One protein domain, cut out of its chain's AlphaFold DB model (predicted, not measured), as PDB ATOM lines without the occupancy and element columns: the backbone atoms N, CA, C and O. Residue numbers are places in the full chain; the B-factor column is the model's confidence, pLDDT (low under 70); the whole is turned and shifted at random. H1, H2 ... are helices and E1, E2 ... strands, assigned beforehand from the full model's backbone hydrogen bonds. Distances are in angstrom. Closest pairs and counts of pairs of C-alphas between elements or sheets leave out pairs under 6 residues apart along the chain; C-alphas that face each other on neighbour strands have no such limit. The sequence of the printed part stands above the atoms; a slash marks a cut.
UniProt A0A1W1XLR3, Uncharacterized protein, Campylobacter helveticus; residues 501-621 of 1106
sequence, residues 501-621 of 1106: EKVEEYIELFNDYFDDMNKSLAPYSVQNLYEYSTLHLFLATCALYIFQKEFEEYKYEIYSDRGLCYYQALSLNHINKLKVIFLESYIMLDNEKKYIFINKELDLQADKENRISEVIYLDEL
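What this domain is: This is residues 501 to 621 of the 1106 residues of an uncharacterized protein of Campylobacter helveticus (UniProt A0A1W1XLR3). A strongly twisted sheet of E1, E2 and E3 runs on, through E3 into E4, into a second small sheet of E4, E5 and E6, and two long helices, H1 and H2, lie side by side as a helical hairpin with H1 along E3 and H2 grazing both sheets. The short helix H3 packs on E1 and reaches E5 and E6, while the four-residue H4 packs on H2. The printed part has 121 residues with four named helices and six named strands, in the order H1 H2 E1 E2 E3 E4 E5 H3 E6 H4; the class is mixed, helices and strands. The sheet E1 E2 E3 is antiparallel, and E4 E5 E6 is mixed. The whole is compact, with a radius of gyration of the C-alphas of 14.1 A, and elongated, spanning 45 by 28 by 28 A.

Where its parts are: E1 is residues 555 to 561, 17.4 A long, E2 residues 565 to 571, 16.8 A, and E3 residues 578 to 582. E4 is residues 585 to 589, E5 residues 592 to 597, 16.5 A, and E6 residues 615 to 617. H1, residues 501 to 519, is 25.9 A long and begins at C-alpha 501 (90.394, 95.720, 119.086). H2 is residues 534 to 550, 24.3 A, H3 residues 600 to 605, and H4 residues 618 to 621, ending at C-alpha 621 (107.358, 94.465, 145.290).

How they stand to each other: E1, E2 and E3 form a meander, each strand the antiparallel neighbour of the one before; N 557 and O 569 are 3.0 A apart, and N 570 and O 578 3.0 A, within hydrogen-bond range. E3 runs on into E4 at 52 degrees. E4 and E5 are an antiparallel hairpin, with N 587 and O 594 2.8 A apart. E5 and E6 are parallel, with N 616 and O 595 2.9 A apart; with H3 between them they form a strand-helix-strand unit with a right-handed crossover. H1 lies over E3; their closest C-alphas, of Phe 514 and Val 580, are 5.7 A apart. H1 and H2 only just touch, with 3 pairs of C-alphas within 8 A, the closest Met 517 and His 536 at 7.4 A, at a shallow tilt of 14 degrees, opposite ways. H2 and H4 touch, closest at the C-alphas of Thr 541 and Leu 618, 5.5 A. The closest C-alphas of E1 and H3 are those of Tyr 556 and Leu 602, 6.8 A. Every O i to N i+4 pair is within hydrogen-bond range in H2 and H3; in H1 14 of 15 are, and H4 is too short for such a pair.

The domain as a whole: The two C-alphas farthest apart, of Glu 501 and Asn 591, are 45.7 A apart. The printed part has no cut. The link from H1 to H2 is long; its residues 530 to 531 pair with residues 585 to 586 of E4, parallel. Mean pLDDT of the printed part is 78.2, and residues 520 to 528, 562 to 564, 573 to 576 and 606 to 614 are under 70.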
ATOM      1  N   GLU A 501      91.163  94.574 118.575       74.81
ATOM      2  CA  GLU A 501      90.394  95.720 119.086       74.81
ATOM      3  C   GLU A 501      90.065  95.542 120.577       74.81
ATOM      4  O   GLU A 501      90.304  96.440 121.377       74.81
ATOM      5  N   LYS A 502      89.595  94.358 120.991       72.88
ATOM      6  CA  LYS A 502      89.252  94.087 122.396       72.88
ATOM      7  C   LYS A 502      90.460  94.106 123.323       72.88
ATOM      8  O   LYS A 502      90.339  94.551 124.465       72.88
ATOM      9  N   VAL A 503      91.612  93.614 122.873       75.00
ATOM     10  CA  VAL A 503      92.838  93.680 123.676       75.00
ATOM     11  C   VAL A 503      93.382  95.112 123.729       75.00
ATOM     12  O   VAL A 503      93.818  95.536 124.798       75.00
ATOM     13  N   GLU A 504      93.300  95.884 122.642       75.81
ATOM     14  CA  GLU A 504      93.651  97.313 122.618       75.81
ATOM     15  C   GLU A 504      92.760  98.127 123.565       75.81
ATOM     16  O   GLU A 504      93.292  98.815 124.437       75.81
ATOM     17  N   GLU A 505      91.432  97.964 123.491       73.00
ATOM     18  CA  GLU A 505      90.478  98.558 124.439       73.00
ATOM     19  C   GLU A 505      90.846  98.196 125.883       73.00
ATOM     20  O   GLU A 505      90.790  99.030 126.783       73.00
ATOM     21  N   TYR A 506      91.242  96.944 126.123       74.12
ATOM     22  CA  TYR A 506      91.630  96.479 127.448       74.12
ATOM     23  C   TYR A 506      92.936  97.117 127.951       74.12
ATOM     24  O   TYR A 506      93.029  97.450 129.131       74.12
ATOM     25  N   ILE A 507      93.928  97.339 127.082       77.81
ATOM     26  CA  ILE A 507      95.179  98.041 127.420       77.81
ATOM     27  C   ILE A 507      94.921  99.532 127.663       77.81
ATOM     28  O   ILE A 507      95.473 100.103 128.608       77.81
ATOM     29  N   GLU A 508      94.066 100.163 126.856       77.19
ATOM     30  CA  GLU A 508      93.650 101.556 127.055       77.19
ATOM     31  C   GLU A 508      93.058 101.772 128.446       77.19
ATOM     32  O   GLU A 508      93.381 102.759 129.095       77.19
ATOM     33  N   LEU A 509      92.310 100.802 128.977       73.56
ATOM     34  CA  LEU A 509      91.758 100.878 130.332       73.56
ATOM     35  C   LEU A 509      92.842 100.933 131.420       73.56
ATOM     36  O   LEU A 509      92.648 101.598 132.440       73.56
ATOM     37  N   PHE A 510      93.981 100.258 131.232       79.56
ATOM     38  CA  PHE A 510      95.122 100.418 132.139       79.56
ATOM     39  C   PHE A 510      95.782 101.783 131.962       79.56
ATOM     40  O   PHE A 510      96.099 102.429 132.959       79.56
ATOM     41  N   ASN A 511      95.977 102.227 130.719       81.06
ATOM     42  CA  ASN A 511      96.561 103.536 130.431       81.06
ATOM     43  C   ASN A 511      95.731 104.678 131.015       81.06
ATOM     44  O   ASN A 511      96.303 105.551 131.654       81.06
ATOM     45  N   ASP A 512      94.408 104.644 130.866       76.56
ATOM     46  CA  ASP A 512      93.493 105.619 131.457       76.56
ATOM     47  C   ASP A 512      93.634 105.640 132.983       76.56
ATOM     48  O   ASP A 512      93.774 106.703 133.586       76.56
ATOM     49  N   TYR A 513      93.679 104.459 133.611       77.00
ATOM     50  CA  TYR A 513      93.841 104.341 135.059       77.00
ATOM     51  C   TYR A 513      95.175 104.921 135.554       77.00
ATOM     52  O   TYR A 513      95.201 105.668 136.536       77.00
ATOM     53  N   PHE A 514      96.286 104.609 134.884       82.81
ATOM     54  CA  PHE A 514      97.589 105.174 135.234       82.81
ATOM     55  C   PHE A 514      97.693 106.661 134.892       82.81
ATOM     56  O   PHE A 514      98.308 107.411 135.645       82.81
ATOM     57  N   ASP A 515      97.098 107.118 133.793       79.31
ATOM     58  CA  ASP A 515      97.083 108.529 133.413       79.31
ATOM     59  C   ASP A 515      96.324 109.363 134.441       79.31
ATOM     60  O   ASP A 515      96.806 110.429 134.825       79.31
ATOM     61  N   ASP A 516      95.173 108.886 134.915       73.06
ATOM     62  CA  ASP A 516      94.431 109.530 135.997       73.06
ATOM     63  C   ASP A 516      95.291 109.584 137.268       73.06
ATOM     64  O   ASP A 516      95.506 110.665 137.828       73.06
ATOM     65  N   MET A 517      95.899 108.454 137.647       76.50
ATOM     66  CA  MET A 517      96.816 108.366 138.786       76.50
ATOM     67  C   MET A 517      98.007 109.332 138.669       76.50
ATOM     68  O   MET A 517      98.365 109.979 139.650       76.50
ATOM     69  N   ASN A 518      98.612 109.469 137.489       79.12
ATOM     70  CA  ASN A 518      99.785 110.313 137.254       79.12
ATOM     71  C   ASN A 518      99.420 111.804 137.148       79.12
ATOM     72  O   ASN A 518     100.094 112.649 137.739       79.12
ATOM     73  N   LYS A 519      98.322 112.161 136.468       71.88
ATOM     74  CA  LYS A 519      97.821 113.550 136.399       71.88
ATOM     75  C   LYS A 519      97.537 114.120 137.788       71.88
ATOM     76  O   LYS A 519      97.745 115.315 138.001       71.88
ATOM     77  N   SER A 520      97.135 113.263 138.731       64.69
ATOM     78  CA  SER A 520      96.938 113.599 140.150       64.69
ATOM     79  C   SER A 520      98.146 114.269 140.806       64.69
ATOM     80  O   SER A 520      98.000 115.110 141.696       64.69
ATOM     81  N   LEU A 521      99.344 113.916 140.336       67.38
ATOM     82  CA  LEU A 521     100.618 114.286 140.939       67.38
ATOM     83  C   LEU A 521     101.208 115.551 140.312       67.38
ATOM     84  O   LEU A 521     102.071 116.188 140.915       67.38
ATOM     85  N   ALA A 522     100.734 115.952 139.126       61.31
ATOM     86  CA  ALA A 522     101.250 117.110 138.394       61.31
ATOM     87  C   ALA A 522     101.243 118.428 139.207       61.31
ATOM     88  O   ALA A 522     102.245 119.151 139.145       61.31
ATOM     89  N   PRO A 523     100.213 118.738 140.031       55.56
ATOM     90  CA  PRO A 523     100.211 119.927 140.893       55.56
ATOM     91  C   PRO A 523     101.268 119.911 142.008       55.56
ATOM     92  O   PRO A 523     101.560 120.956 142.581       55.56
ATOM     93  N   TYR A 524     101.823 118.739 142.328       52.69
ATOM     94  CA  TYR A 524     102.773 118.510 143.423       52.69
ATOM     95  C   TYR A 524     104.199 118.261 142.916       52.69
ATOM     96  O   TYR A 524     105.082 117.883 143.686       52.69
ATOM     97  N   SER A 525     104.437 118.485 141.621       57.16
ATOM     98  CA  SER A 525     105.766 118.364 141.033       57.16
ATOM     99  C   SER A 525     106.686 119.489 141.522       57.16
ATOM    100  O   SER A 525     106.364 120.675 141.452       57.16
ATOM    101  N   VAL A 526     107.870 119.121 142.020       54.22
ATOM    102  CA  VAL A 526     108.926 120.077 142.391       54.22
ATOM    103  C   VAL A 526     110.103 119.833 141.463       54.22
ATOM    104  O   VAL A 526     110.719 118.776 141.524       54.22
ATOM    105  N   GLN A 527     110.423 120.796 140.592       58.84
ATOM    106  CA  GLN A 527     111.539 120.673 139.636       58.84
ATOM    107  C   GLN A 527     111.466 119.387 138.780       58.84
ATOM    108  O   GLN A 527     112.473 118.713 138.587       58.84
ATOM    109  N   ASN A 528     110.273 119.033 138.288       68.69
ATOM    110  CA  ASN A 528     110.002 117.804 137.524       68.69
ATOM    111  C   ASN A 528     110.222 116.482 138.291       68.69
ATOM    112  O   ASN A 528     110.310 115.435 137.659       68.69
ATOM    113  N   LEU A 529     110.288 116.506 139.629       75.44
ATOM    114  CA  LEU A 529     110.237 115.314 140.484       75.44
ATOM    115  C   LEU A 529     108.808 115.081 140.985       75.44
ATOM    116  O   LEU A 529     108.160 116.024 141.449       75.44
ATOM    117  N   TYR A 530     108.354 113.828 140.961       80.94
ATOM    118  CA  TYR A 530     106.980 113.436 141.293       80.94
ATOM    119  C   TYR A 530     106.951 112.559 142.547       80.94
ATOM    120  O   TYR A 530     107.550 111.483 142.572       80.94
ATOM    121  N   GLU A 531     106.275 113.030 143.597       83.38
ATOM    122  CA  GLU A 531     106.132 112.300 144.861       83.38
ATOM    123  C   GLU A 531     104.911 111.372 144.814       83.38
ATOM    124  O   GLU A 531     103.786 111.840 144.659       83.38
ATOM    125  N   TYR A 532     105.119 110.068 144.981       84.81
ATOM    126  CA  TYR A 532     104.054 109.070 145.071       84.81
ATOM    127  C   TYR A 532     103.777 108.710 146.530       84.81
ATOM    128  O   TYR A 532     104.698 108.569 147.334       84.81
ATOM    129  N   SER A 533     102.504 108.495 146.870       82.56
ATOM    130  CA  SER A 533     102.122 107.949 148.178       82.56
ATOM    131  C   SER A 533     102.265 106.423 148.215       82.56
ATOM    132  O   SER A 533     102.310 105.764 147.174       82.56
ATOM    133  N   THR A 534     102.277 105.829 149.411       85.25
ATOM    134  CA  THR A 534     102.374 104.361 149.538       85.25
ATOM    135  C   THR A 534     101.189 103.637 148.901       85.25
ATOM    136  O   THR A 534     101.371 102.581 148.298       85.25
ATOM    137  N   LEU A 535      99.985 104.213 148.964       81.75
ATOM    138  CA  LEU A 535      98.801 103.667 148.308       81.75
ATOM    139  C   LEU A 535      98.868 103.764 146.779       81.75
ATOM    140  O   LEU A 535      98.478 102.808 146.114       81.75
ATOM    141  N   HIS A 536      99.378 104.871 146.220       84.25
ATOM    142  CA  HIS A 536      99.593 104.984 144.771       84.25
ATOM    143  C   HIS A 536     100.523 103.872 144.283       84.25
ATOM    144  O   HIS A 536     100.203 103.178 143.323       84.25
ATOM    145  N   LEU A 537     101.635 103.651 144.991       88.69
ATOM    146  CA  LEU A 537     102.582 102.590 144.652       88.69
ATOM    147  C   LEU A 537     101.972 101.207 144.805       88.69
ATOM    148  O   LEU A 537     102.112 100.396 143.903       88.69
ATOM    149  N   PHE A 538     101.224 100.957 145.878       88.69
ATOM    150  CA  PHE A 538     100.493  99.704 146.042       88.69
ATOM    151  C   PHE A 538      99.526  99.435 144.871       88.69
ATOM    152  O   PHE A 538      99.506  98.327 144.338       88.69
ATOM    153  N   LEU A 539      98.742 100.431 144.442       86.19
ATOM    154  CA  LEU A 539      97.790 100.293 143.332       86.19
ATOM    155  C   LEU A 539      98.498 100.132 141.982       86.19
ATOM    156  O   LEU A 539      98.086  99.296 141.177       86.19
ATOM    157  N   ALA A 540      99.583 100.876 141.757       88.88
ATOM    158  CA  ALA A 540     100.422 100.730 140.576       88.88
ATOM    159  C   ALA A 540     101.064  99.336 140.516       88.88
ATOM    160  O   ALA A 540     101.026  98.697 139.471       88.88
ATOM    161  N   THR A 541     101.565  98.822 141.642       90.44
ATOM    162  CA  THR A 541     102.080  97.452 141.784       90.44
ATOM    163  C   THR A 541     100.994  96.411 141.513       90.44
ATOM    164  O   THR A 541     101.256  95.435 140.817       90.44
ATOM    165  N   CYS A 542      99.760  96.620 141.990       88.56
ATOM    166  CA  CYS A 542      98.631  95.740 141.673       88.56
ATOM    167  C   CYS A 542      98.324  95.726 140.167       88.56
ATOM    168  O   CYS A 542      98.184  94.652 139.588       88.56
ATOM    169  N   ALA A 543      98.221  96.900 139.533       87.19
ATOM    170  CA  ALA A 543      97.962  97.023 138.096       87.19
ATOM    171  C   ALA A 543      99.083  96.383 137.271       87.19
ATOM    172  O   ALA A 543      98.808  95.588 136.376       87.19
ATOM    173  N   LEU A 544     100.337  96.686 137.615       88.75
ATOM    174  CA  LEU A 544     101.522  96.133 136.972       88.75
ATOM    175  C   LEU A 544     101.544  94.607 137.079       88.75
ATOM    176  O   LEU A 544     101.734  93.940 136.071       88.75
ATOM    177  N   TYR A 545     101.285  94.052 138.265       88.62
ATOM    178  CA  TYR A 545     101.252  92.605 138.463       88.62
ATOM    179  C   TYR A 545     100.198  91.923 137.586       88.62
ATOM    180  O   TYR A 545     100.485  90.908 136.956       88.62
ATOM    181  N   ILE A 546      98.982  92.481 137.514       86.06
ATOM    182  CA  ILE A 546      97.935  91.941 136.635       86.06
ATOM    183  C   ILE A 546      98.383  92.004 135.185       86.06
ATOM    184  O   ILE A 546      98.298  91.001 134.483       86.06
ATOM    185  N   PHE A 547      98.891  93.157 134.754       84.69
ATOM    186  CA  PHE A 547      99.356  93.334 133.390       84.69
ATOM    187  C   PHE A 547     100.446  92.313 133.044       84.69
ATOM    188  O   PHE A 547     100.316  91.601 132.062       84.69
ATOM    189  N   GLN A 548     101.456  92.135 133.894       85.25
ATOM    190  CA  GLN A 548     102.533  91.157 133.687       85.25
ATOM    191  C   GLN A 548     102.061  89.693 133.728       85.25
ATOM    192  O   GLN A 548     102.719  88.820 133.170       85.25
ATOM    193  N   LYS A 549     100.954  89.390 134.419       83.75
ATOM    194  CA  LYS A 549     100.356  88.044 134.426       83.75
ATOM    195  C   LYS A 549      99.490  87.772 133.208       83.75
ATOM    196  O   LYS A 549      99.337  86.616 132.828       83.75
ATOM    197  N   GLU A 550      98.887  88.804 132.638       77.62
ATOM    198  CA  GLU A 550      98.064  88.677 131.440       77.62
ATOM    199  C   GLU A 550      98.874  88.844 130.147       77.62
ATOM    200  O   GLU A 550      98.489  88.285 129.116       77.62
ATOM    201  N   PHE A 551     100.004  89.554 130.220       79.94
ATOM    202  CA  PHE A 551     100.921  89.819 129.122       79.94
ATOM    203  C   PHE A 551     102.347  89.343 129.462       79.94
ATOM    204  O   PHE A 551     102.971  89.876 130.373       79.94
ATOM    205  N   GLU A 552     102.860  88.338 128.747       71.12
ATOM    206  CA  GLU A 552     104.132  87.655 129.035       71.12
ATOM    207  C   GLU A 552     105.311  88.271 128.261       71.12
ATOM    208  O   GLU A 552     106.431  88.286 128.772       71.12
ATOM    209  N   GLU A 553     105.070  88.831 127.068       76.62
ATOM    210  CA  GLU A 553     106.097  89.465 126.231       76.62
ATOM    211  C   GLU A 553     105.995  90.994 126.254       76.62
ATOM    212  O   GLU A 553     105.203  91.599 125.533       76.62
ATOM    213  N   TYR A 554     106.828  91.647 127.062       84.06
ATOM    214  CA  TYR A 554     106.911  93.108 127.137       84.06
ATOM    215  C   TYR A 554     108.352  93.576 127.350       84.06
ATOM    216  O   TYR A 554     109.210  92.830 127.823       84.06
ATOM    217  N   LYS A 555     108.623  94.841 127.016       86.06
ATOM    218  CA  LYS A 555     109.917  95.495 127.257       86.06
ATOM    219  C   LYS A 555     109.744  96.713 128.145       86.06
ATOM    220  O   LYS A 555     108.798  97.477 127.976       86.06
ATOM    221  N   TYR A 556     110.674  96.910 129.070       88.38
ATOM    222  CA  TYR A 556     110.744  98.142 129.842       88.38
ATOM    223  C   TYR A 556     111.412  99.240 129.017       88.38
ATOM    224  O   TYR A 556     112.482  99.036 128.444       88.38
ATOM    225  N   GLU A 557     110.799 100.419 128.976       88.06
ATOM    226  CA  GLU A 557     111.364 101.566 128.266       88.06
ATOM    227  C   GLU A 557     110.981 102.907 128.901       88.06
ATOM    228  O   GLU A 557     110.003 103.026 129.644       88.06
ATOM    229  N   ILE A 558     111.763 103.939 128.578       84.81
ATOM    230  CA  ILE A 558     111.446 105.329 128.905       84.81
ATOM    231  C   ILE A 558     110.675 105.933 127.731       84.81
ATOM    232  O   ILE A 558     111.183 106.024 126.612       84.81
ATOM    233  N   TYR A 559     109.447 106.374 127.990       82.88
ATOM    234  CA  TYR A 559     108.563 106.961 126.989       82.88
ATOM    235  C   TYR A 559     108.439 108.475 127.166       82.88
ATOM    236  O   TYR A 559     108.273 108.961 128.281       82.88
ATOM    237  N   SER A 560     108.478 109.226 126.062       80.06
ATOM    238  CA  SER A 560     108.224 110.668 126.054       80.06
ATOM    239  C   SER A 560     106.838 110.956 125.484       80.06
ATOM    240  O   SER A 560     106.577 110.670 124.316       80.06
ATOM    241  N   ASP A 561     105.966 111.551 126.296       70.94
ATOM    242  CA  ASP A 561     104.645 112.003 125.864       70.94
ATOM    243  C   ASP A 561     104.726 113.462 125.393       70.94
ATOM    244  O   ASP A 561     105.032 114.376 126.171       70.94
ATOM    245  N   ARG A 562     104.519 113.673 124.085       65.56
ATOM    246  CA  ARG A 562     104.571 114.976 123.385       65.56
ATOM    247  C   ARG A 562     105.832 115.823 123.652       65.56
ATOM    248  O   ARG A 562     105.801 117.032 123.446       65.56
ATOM    249  N   GLY A 563     106.934 115.218 124.104       62.06
ATOM    250  CA  GLY A 563     108.180 115.923 124.437       62.06
ATOM    251  C   GLY A 563     108.153 116.714 125.752       62.06
ATOM    252  O   GLY A 563     109.092 117.460 126.017       62.06
ATOM    253  N   LEU A 564     107.097 116.581 126.566       63.03
ATOM    254  CA  LEU A 564     106.891 117.383 127.782       63.03
ATOM    255  C   LEU A 564     107.030 116.570 129.073       63.03
ATOM    256  O   LEU A 564     107.473 117.101 130.089       63.03
ATOM    257  N   CYS A 565     106.645 115.295 129.054       72.44
ATOM    258  CA  CYS A 565     106.684 114.413 130.219       72.44
ATOM    259  C   CYS A 565     107.336 113.081 129.852       72.44
ATOM    260  O   CYS A 565     107.085 112.540 128.773       72.44
ATOM    261  N   TYR A 566     108.163 112.555 130.756       84.00
ATOM    262  CA  TYR A 566     108.823 111.263 130.595       84.00
ATOM    263  C   TYR A 566     108.238 110.256 131.578       84.00
ATOM    264  O   TYR A 566     108.111 110.553 132.768       84.00
ATOM    265  N   TYR A 567     107.914 109.071 131.078       87.75
ATOM    266  CA  TYR A 567     107.315 107.976 131.826       87.75
ATOM    267  C   TYR A 567     108.211 106.745 131.782       87.75
ATOM    268  O   TYR A 567     108.870 106.478 130.780       87.75
ATOM    269  N   GLN A 568     108.183 105.977 132.862       91.19
ATOM    270  CA  GLN A 568     108.571 104.577 132.859       91.19
ATOM    271  C   GLN A 568     107.380 103.782 132.311       91.19
ATOM    272  O   GLN A 568     106.253 103.933 132.797       91.19
ATOM    273  N   ALA A 569     107.611 102.984 131.274       89.62
ATOM    274  CA  ALA A 569     106.554 102.321 130.528       89.62
ATOM    275  C   ALA A 569     106.904 100.867 130.195       89.62
ATOM    276  O   ALA A 569     108.069 100.467 130.215       89.62
ATOM    277  N   LEU A 570     105.868 100.093 129.870       89.12
ATOM    278  CA  LEU A 570     106.001  98.781 129.246       89.12
ATOM    279  C   LEU A 570     105.554  98.898 127.786       89.12
ATOM    280  O   LEU A 570     104.461  99.397 127.510       89.12
ATOM    281  N   SER A 571     106.379  98.438 126.850       82.00
ATOM    282  CA  SER A 571     105.996  98.288 125.448       82.00
ATOM    283  C   SER A 571     105.664  96.833 125.129       82.00
ATOM    284  O   SER A 571     106.429  95.919 125.435       82.00
ATOM    285  N   LEU A 572     104.501  96.640 124.510       75.31
ATOM    286  CA  LEU A 572     104.089  95.396 123.865       75.31
ATOM    287  C   LEU A 572     104.459  95.491 122.381       75.31
ATOM    288  O   LEU A 572     104.355  96.567 121.780       75.31
ATOM    289  N   ASN A 573     104.884  94.386 121.770       63.84
ATOM    290  CA  ASN A 573     105.171  94.375 120.336       63.84
ATOM    291  C   ASN A 573     103.901  94.789 119.550       63.84
ATOM    292  O   ASN A 573     102.849  94.176 119.689       63.84
ATOM    293  N   HIS A 574     104.011  95.831 118.712       60.12
ATOM    294  CA  HIS A 574     102.989  96.311 117.759       60.12
ATOM    295  C   HIS A 574     101.738  97.059 118.296       60.12
ATOM    296  O   HIS A 574     100.858  97.347 117.484       60.12
ATOM    297  N   ILE A 575     101.653  97.435 119.586       62.88
ATOM    298  CA  ILE A 575     100.485  98.140 120.188       62.88
ATOM    299  C   ILE A 575     100.902  99.304 121.117       62.88
ATOM    300  O   ILE A 575     102.080  99.467 121.439       62.88
ATOM    301  N   ASN A 576      99.936 100.154 121.504       67.19
ATOM    302  CA  ASN A 576     100.060 101.254 122.468       67.19
ATOM    303  C   ASN A 576     100.862 100.872 123.729       67.19
ATOM    304  O   ASN A 576     100.669  99.819 124.333       67.19
ATOM    305  N   LYS A 577     101.752 101.778 124.146       81.38
ATOM    306  CA  LYS A 577     102.629 101.629 125.316       81.38
ATOM    307  C   LYS A 577     101.836 101.817 126.605       81.38
ATOM    308  O   LYS A 577     100.983 102.701 126.664       81.38
ATOM    309  N   LEU A 578     102.149 101.037 127.636       86.38
ATOM    310  CA  LEU A 578     101.569 101.194 128.965       86.38
ATOM    311  C   LEU A 578     102.395 102.189 129.787       86.38
ATOM    312  O   LEU A 578     103.490 101.856 130.240       86.38
ATOM    313  N   LYS A 579     101.875 103.399 129.998       87.56
ATOM    314  CA  LYS A 579     102.519 104.440 130.817       87.56
ATOM    315  C   LYS A 579     102.213 104.184 132.293       87.56
ATOM    316  O   LYS A 579     101.079 104.382 132.702       87.56
ATOM    317  N   VAL A 580     103.191 103.762 133.095       89.00
ATOM    318  CA  VAL A 580     102.930 103.361 134.494       89.00
ATOM    319  C   VAL A 580     103.158 104.525 135.459       89.00
ATOM    320  O   VAL A 580     102.222 104.974 136.113       89.00
ATOM    321  N   ILE A 581     104.388 105.038 135.543       89.31
ATOM    322  CA  ILE A 581     104.777 106.125 136.461       89.31
ATOM    323  C   ILE A 581     105.700 107.120 135.758       89.31
ATOM    324  O   ILE A 581     106.279 106.805 134.718       89.31
ATOM    325  N   PHE A 582     105.881 108.316 136.315       87.25
ATOM    326  CA  PHE A 582     106.851 109.274 135.785       87.25
ATOM    327  C   PHE A 582     108.296 108.761 135.911       87.25
ATOM    328  O   PHE A 582     108.633 107.956 136.783       87.25
ATOM    329  N   LEU A 583     109.188 109.250 135.050       83.94
ATOM    330  CA  LEU A 583     110.612 108.907 135.098       83.94
ATOM    331  C   LEU A 583     111.248 109.305 136.438       83.94
ATOM    332  O   LEU A 583     111.951 108.520 137.063       83.94
ATOM    333  N   GLU A 584     110.944 110.508 136.908       83.75
ATOM    334  CA  GLU A 584     111.533 111.120 138.102       83.75
ATOM    335  C   GLU A 584     110.662 110.905 139.351       83.75
ATOM    336  O   GLU A 584     110.303 111.848 140.064       83.75
ATOM    337  N   SER A 585     110.291 109.647 139.595       87.38
ATOM    338  CA  SER A 585     109.386 109.245 140.678       87.38
ATOM    339  C   SER A 585     110.125 108.974 141.992       87.38
ATOM    340  O   SER A 585     111.159 108.301 142.022       87.38
ATOM    341  N   TYR A 586     109.584 109.472 143.104       86.50
ATOM    342  CA  TYR A 586     110.107 109.216 144.449       86.50
ATOM    343  C   TYR A 586     108.994 109.126 145.501       86.50
ATOM    344  O   TYR A 586     107.859 109.512 145.249       86.50
ATOM    345  N   ILE A 587     109.329 108.632 146.690       85.75
ATOM    346  CA  ILE A 587     108.473 108.649 147.881       85.75
ATOM    347  C   ILE A 587     109.259 109.186 149.080       85.75
ATOM    348  O   ILE A 587     110.460 108.930 149.211       85.75
ATOM    349  N   MET A 588     108.584 109.932 149.955       82.50
ATOM    350  CA  MET A 588     109.124 110.366 151.243       82.50
ATOM    351  C   MET A 588     108.684 109.408 152.354       82.50
ATOM    352  O   MET A 588     107.505 109.347 152.708       82.50
ATOM    353  N   LEU A 589     109.636 108.688 152.947       80.75
ATOM    354  CA  LEU A 589     109.413 107.810 154.101       80.75
ATOM    355  C   LEU A 589     110.280 108.296 155.262       80.75
ATOM    356  O   LEU A 589     111.486 108.439 155.102       80.75
ATOM    357  N   ASP A 590     109.681 108.592 156.418       79.81
ATOM    358  CA  ASP A 590     110.398 109.089 157.609       79.81
ATOM    359  C   ASP A 590     111.354 110.279 157.349       79.81
ATOM    360  O   ASP A 590     112.419 110.386 157.954       79.81
ATOM    361  N   ASN A 591     110.954 111.202 156.464       78.94
ATOM    362  CA  ASN A 591     111.748 112.342 155.970       78.94
ATOM    363  C   ASN A 591     112.967 111.975 155.099       78.94
ATOM    364  O   ASN A 591     113.781 112.848 154.794       78.94
ATOM    365  N   GLU A 592     113.084 110.727 154.653       80.94
ATOM    366  CA  GLU A 592     114.083 110.284 153.686       80.94
ATOM    367  C   GLU A 592     113.455 110.109 152.299       80.94
ATOM    368  O   GLU A 592     112.392 109.502 152.146       80.94
ATOM    369  N   LYS A 593     114.140 110.623 151.274       84.19
ATOM    370  CA  LYS A 593     113.748 110.455 149.872       84.19
ATOM    371  C   LYS A 593     114.197 109.086 149.366       84.19
ATOM    372  O   LYS A 593     115.382 108.763 149.457       84.19
ATOM    373  N   LYS A 594     113.273 108.316 148.795       85.88
ATOM    374  CA  LYS A 594     113.530 107.009 148.169       85.88
ATOM    375  C   LYS A 594     113.051 107.052 146.721       85.88
ATOM    376  O   LYS A 594     111.930 107.489 146.466       85.88
ATOM    377  N   TYR A 595     113.896 106.657 145.774       86.75
ATOM    378  CA  TYR A 595     113.530 106.658 144.353       86.75
ATOM    379  C   TYR A 595     112.746 105.401 143.985       86.75
ATOM    380  O   TYR A 595     112.923 104.353 144.607       86.75
ATOM    381  N   ILE A 596     111.886 105.519 142.974       89.12
ATOM    382  CA  ILE A 596     110.991 104.444 142.546       89.12
ATOM    383  C   ILE A 596     111.243 104.129 141.080       89.12
ATOM    384  O   ILE A 596     111.193 105.017 140.224       89.12
ATOM    385  N   PHE A 597     111.437 102.846 140.796       90.69
ATOM    386  CA  PHE A 597     111.498 102.331 139.438       90.69
ATOM    387  C   PHE A 597     110.520 101.180 139.257       90.69
ATOM    388  O   PHE A 597     110.225 100.445 140.198       90.69
ATOM    389  N   ILE A 598     110.021 100.998 138.035       91.12
ATOM    390  CA  ILE A 598     109.234  99.801 137.712       91.12
ATOM    391  C   ILE A 598     110.105  98.553 137.892       91.12
ATOM    392  O   ILE A 598     109.634  97.566 138.443       91.12
ATOM    393  N   ASN A 599     111.366  98.628 137.449       90.12
ATOM    394  CA  ASN A 599     112.317  97.523 137.397       90.12
ATOM    395  C   ASN A 599     113.778  98.039 137.419       90.12
ATOM    396  O   ASN A 599     114.047  99.204 137.106       90.12
ATOM    397  N   LYS A 600     114.725  97.156 137.762       87.44
ATOM    398  CA  LYS A 600     116.180  97.412 137.823       87.44
ATOM    399  C   LYS A 600     116.822  97.894 136.513       87.44
ATOM    400  O   LYS A 600     117.756  98.685 136.555       87.44
ATOM    401  N   GLU A 601     116.363  97.447 135.351       84.88
ATOM    402  CA  GLU A 601     116.898  97.850 134.042       84.88
ATOM    403  C   GLU A 601     116.671  99.340 133.770       84.88
ATOM    404  O   GLU A 601     117.585 100.027 133.318       84.88
ATOM    405  N   LEU A 602     115.485  99.865 134.095       84.88
ATOM    406  CA  LEU A 602     115.172 101.293 133.939       84.88
ATOM    407  C   LEU A 602     115.965 102.172 134.905       84.88
ATOM    408  O   LEU A 602     116.308 103.304 134.575       84.88
ATOM    409  N   ASP A 603     116.268 101.639 136.086       84.25
ATOM    410  CA  ASP A 603     117.148 102.288 137.051       84.25
ATOM    411  C   ASP A 603     118.566 102.460 136.478       84.25
ATOM    412  O   ASP A 603     119.078 103.581 136.432       84.25
ATOM    413  N   LEU A 604     119.144 101.380 135.937       76.38
ATOM    414  CA  LEU A 604     120.468 101.385 135.299       76.38
ATOM    415  C   LEU A 604     120.543 102.301 134.066       76.38
ATOM    416  O   LEU A 604     121.590 102.885 133.801       76.38
ATOM    417  N   GLN A 605     119.447 102.446 133.314       71.50
ATOM    418  CA  GLN A 605     119.369 103.347 132.156       71.50
ATOM    419  C   GLN A 605     119.304 104.835 132.546       71.50
ATOM    420  O   GLN A 605     119.645 105.699 131.739       71.50
ATOM    421  N   ALA A 606     118.876 105.156 133.768       64.75
ATOM    422  CA  ALA A 606     118.664 106.522 134.248       64.75
ATOM    423  C   ALA A 606     119.915 107.127 134.926       64.75
ATOM    424  O   ALA A 606     119.780 107.836 135.929       64.75
ATOM    425  N   ASP A 607     121.107 106.808 134.408       60.28
ATOM    426  CA  ASP A 607     122.447 107.077 134.956       60.28
ATOM    427  C   ASP A 607     122.570 108.438 135.677       60.28
ATOM    428  O   ASP A 607     122.426 109.513 135.087       60.28
ATOM    429  N   LYS A 608     122.803 108.398 136.994       57.94
ATOM    430  CA  LYS A 608     123.015 109.585 137.838       57.94
ATOM    431  C   LYS A 608     124.166 109.302 138.789       57.94
ATOM    432  O   LYS A 608     123.971 108.622 139.795       57.94
ATOM    433  N   GLU A 609     125.323 109.890 138.505       49.50
ATOM    434  CA  GLU A 609     126.620 109.748 139.192       49.50
ATOM    435  C   GLU A 609     126.644 110.097 140.709       49.50
ATOM    436  O   GLU A 609     127.711 110.288 141.277       49.50
ATOM    437  N   ASN A 610     125.505 110.190 141.411       48.91
ATOM    438  CA  ASN A 610     125.420 110.580 142.827       48.91
ATOM    439  C   ASN A 610     124.167 110.036 143.559       48.91
ATOM    440  O   ASN A 610     123.451 110.788 144.226       48.91
ATOM    441  N   ARG A 611     123.841 108.740 143.459       56.47
ATOM    442  CA  ARG A 611     122.705 108.177 144.224       56.47
ATOM    443  C   ARG A 611     123.132 107.682 145.611       56.47
ATOM    444  O   ARG A 611     123.832 106.687 145.734       56.47
ATOM    445  N   ILE A 612     122.678 108.385 146.655       49.00
ATOM    446  CA  ILE A 612     122.973 108.113 148.082       49.00
ATOM    447  C   ILE A 612     121.771 107.433 148.802       49.00
ATOM    448  O   ILE A 612     121.800 107.212 150.007       49.00
ATOM    449  N   SER A 613     120.690 107.066 148.097       59.09
ATOM    450  CA  SER A 613     119.421 106.596 148.696       59.09
ATOM    451  C   SER A 613     118.993 105.193 148.245       59.09
ATOM    452  O   SER A 613     119.135 104.867 147.070       59.09
ATOM    453  N   GLU A 614     118.382 104.414 149.149       69.56
ATOM    454  CA  GLU A 614     117.688 103.146 148.846       69.56
ATOM    455  C   GLU A 614     116.576 103.332 147.784       69.56
ATOM    456  O   GLU A 614     115.901 104.369 147.754       69.56
ATOM    457  N   VAL A 615     116.392 102.324 146.924       80.69
ATOM    458  CA  VAL A 615     115.479 102.318 145.762       80.69
ATOM    459  C   VAL A 615     114.377 101.271 145.955       80.69
ATOM    460  O   VAL A 615     114.633 100.202 146.506       80.69
ATOM    461  N   ILE A 616     113.159 101.569 145.494       85.94
ATOM    462  CA  ILE A 616     112.027 100.630 145.470       85.94
ATOM    463  C   ILE A 616     111.747 100.217 144.021       85.94
ATOM    464  O   ILE A 616     111.490 101.077 143.176       85.94
ATOM    465  N   TYR A 617     111.754  98.908 143.757       89.25
ATOM    466  CA  TYR A 617     111.362  98.323 142.472       89.25
ATOM    467  C   TYR A 617     109.940  97.760 142.561       89.25
ATOM    468  O   TYR A 617     109.658  96.924 143.423       89.25
ATOM    469  N   LEU A 618     109.027  98.238 141.708       91.38
ATOM    470  CA  LEU A 618     107.612  97.848 141.766       91.38
ATOM    471  C   LEU A 618     107.367  96.396 141.339       91.38
ATOM    472  O   LEU A 618     106.446  95.773 141.863       91.38
ATOM    473  N   ASP A 619     108.164  95.853 140.418       88.19
ATOM    474  CA  ASP A 619     108.064  94.459 139.971       88.19
ATOM    475  C   ASP A 619     108.521  93.455 141.046       88.19
ATOM    476  O   ASP A 619     107.889  92.417 141.240       88.19
ATOM    477  N   GLU A 620     109.582  93.772 141.788       87.94
ATOM    478  CA  GLU A 620     110.016  92.996 142.954       87.94
ATOM    479  C   GLU A 620     108.979  93.077 144.073       87.94
ATOM    480  O   GLU A 620     108.590  92.045 144.618       87.94
ATOM    481  N   LEU A 621     108.436  94.275 144.324       87.69
ATOM    482  CA  LEU A 621     107.358  94.465 145.290       87.69
ATOM    483  C   LEU A 621     106.124  93.618 144.926       87.69
ATOM    484  O   LEU A 621     105.528  92.996 145.801       87.69
TER     485      LEU A 621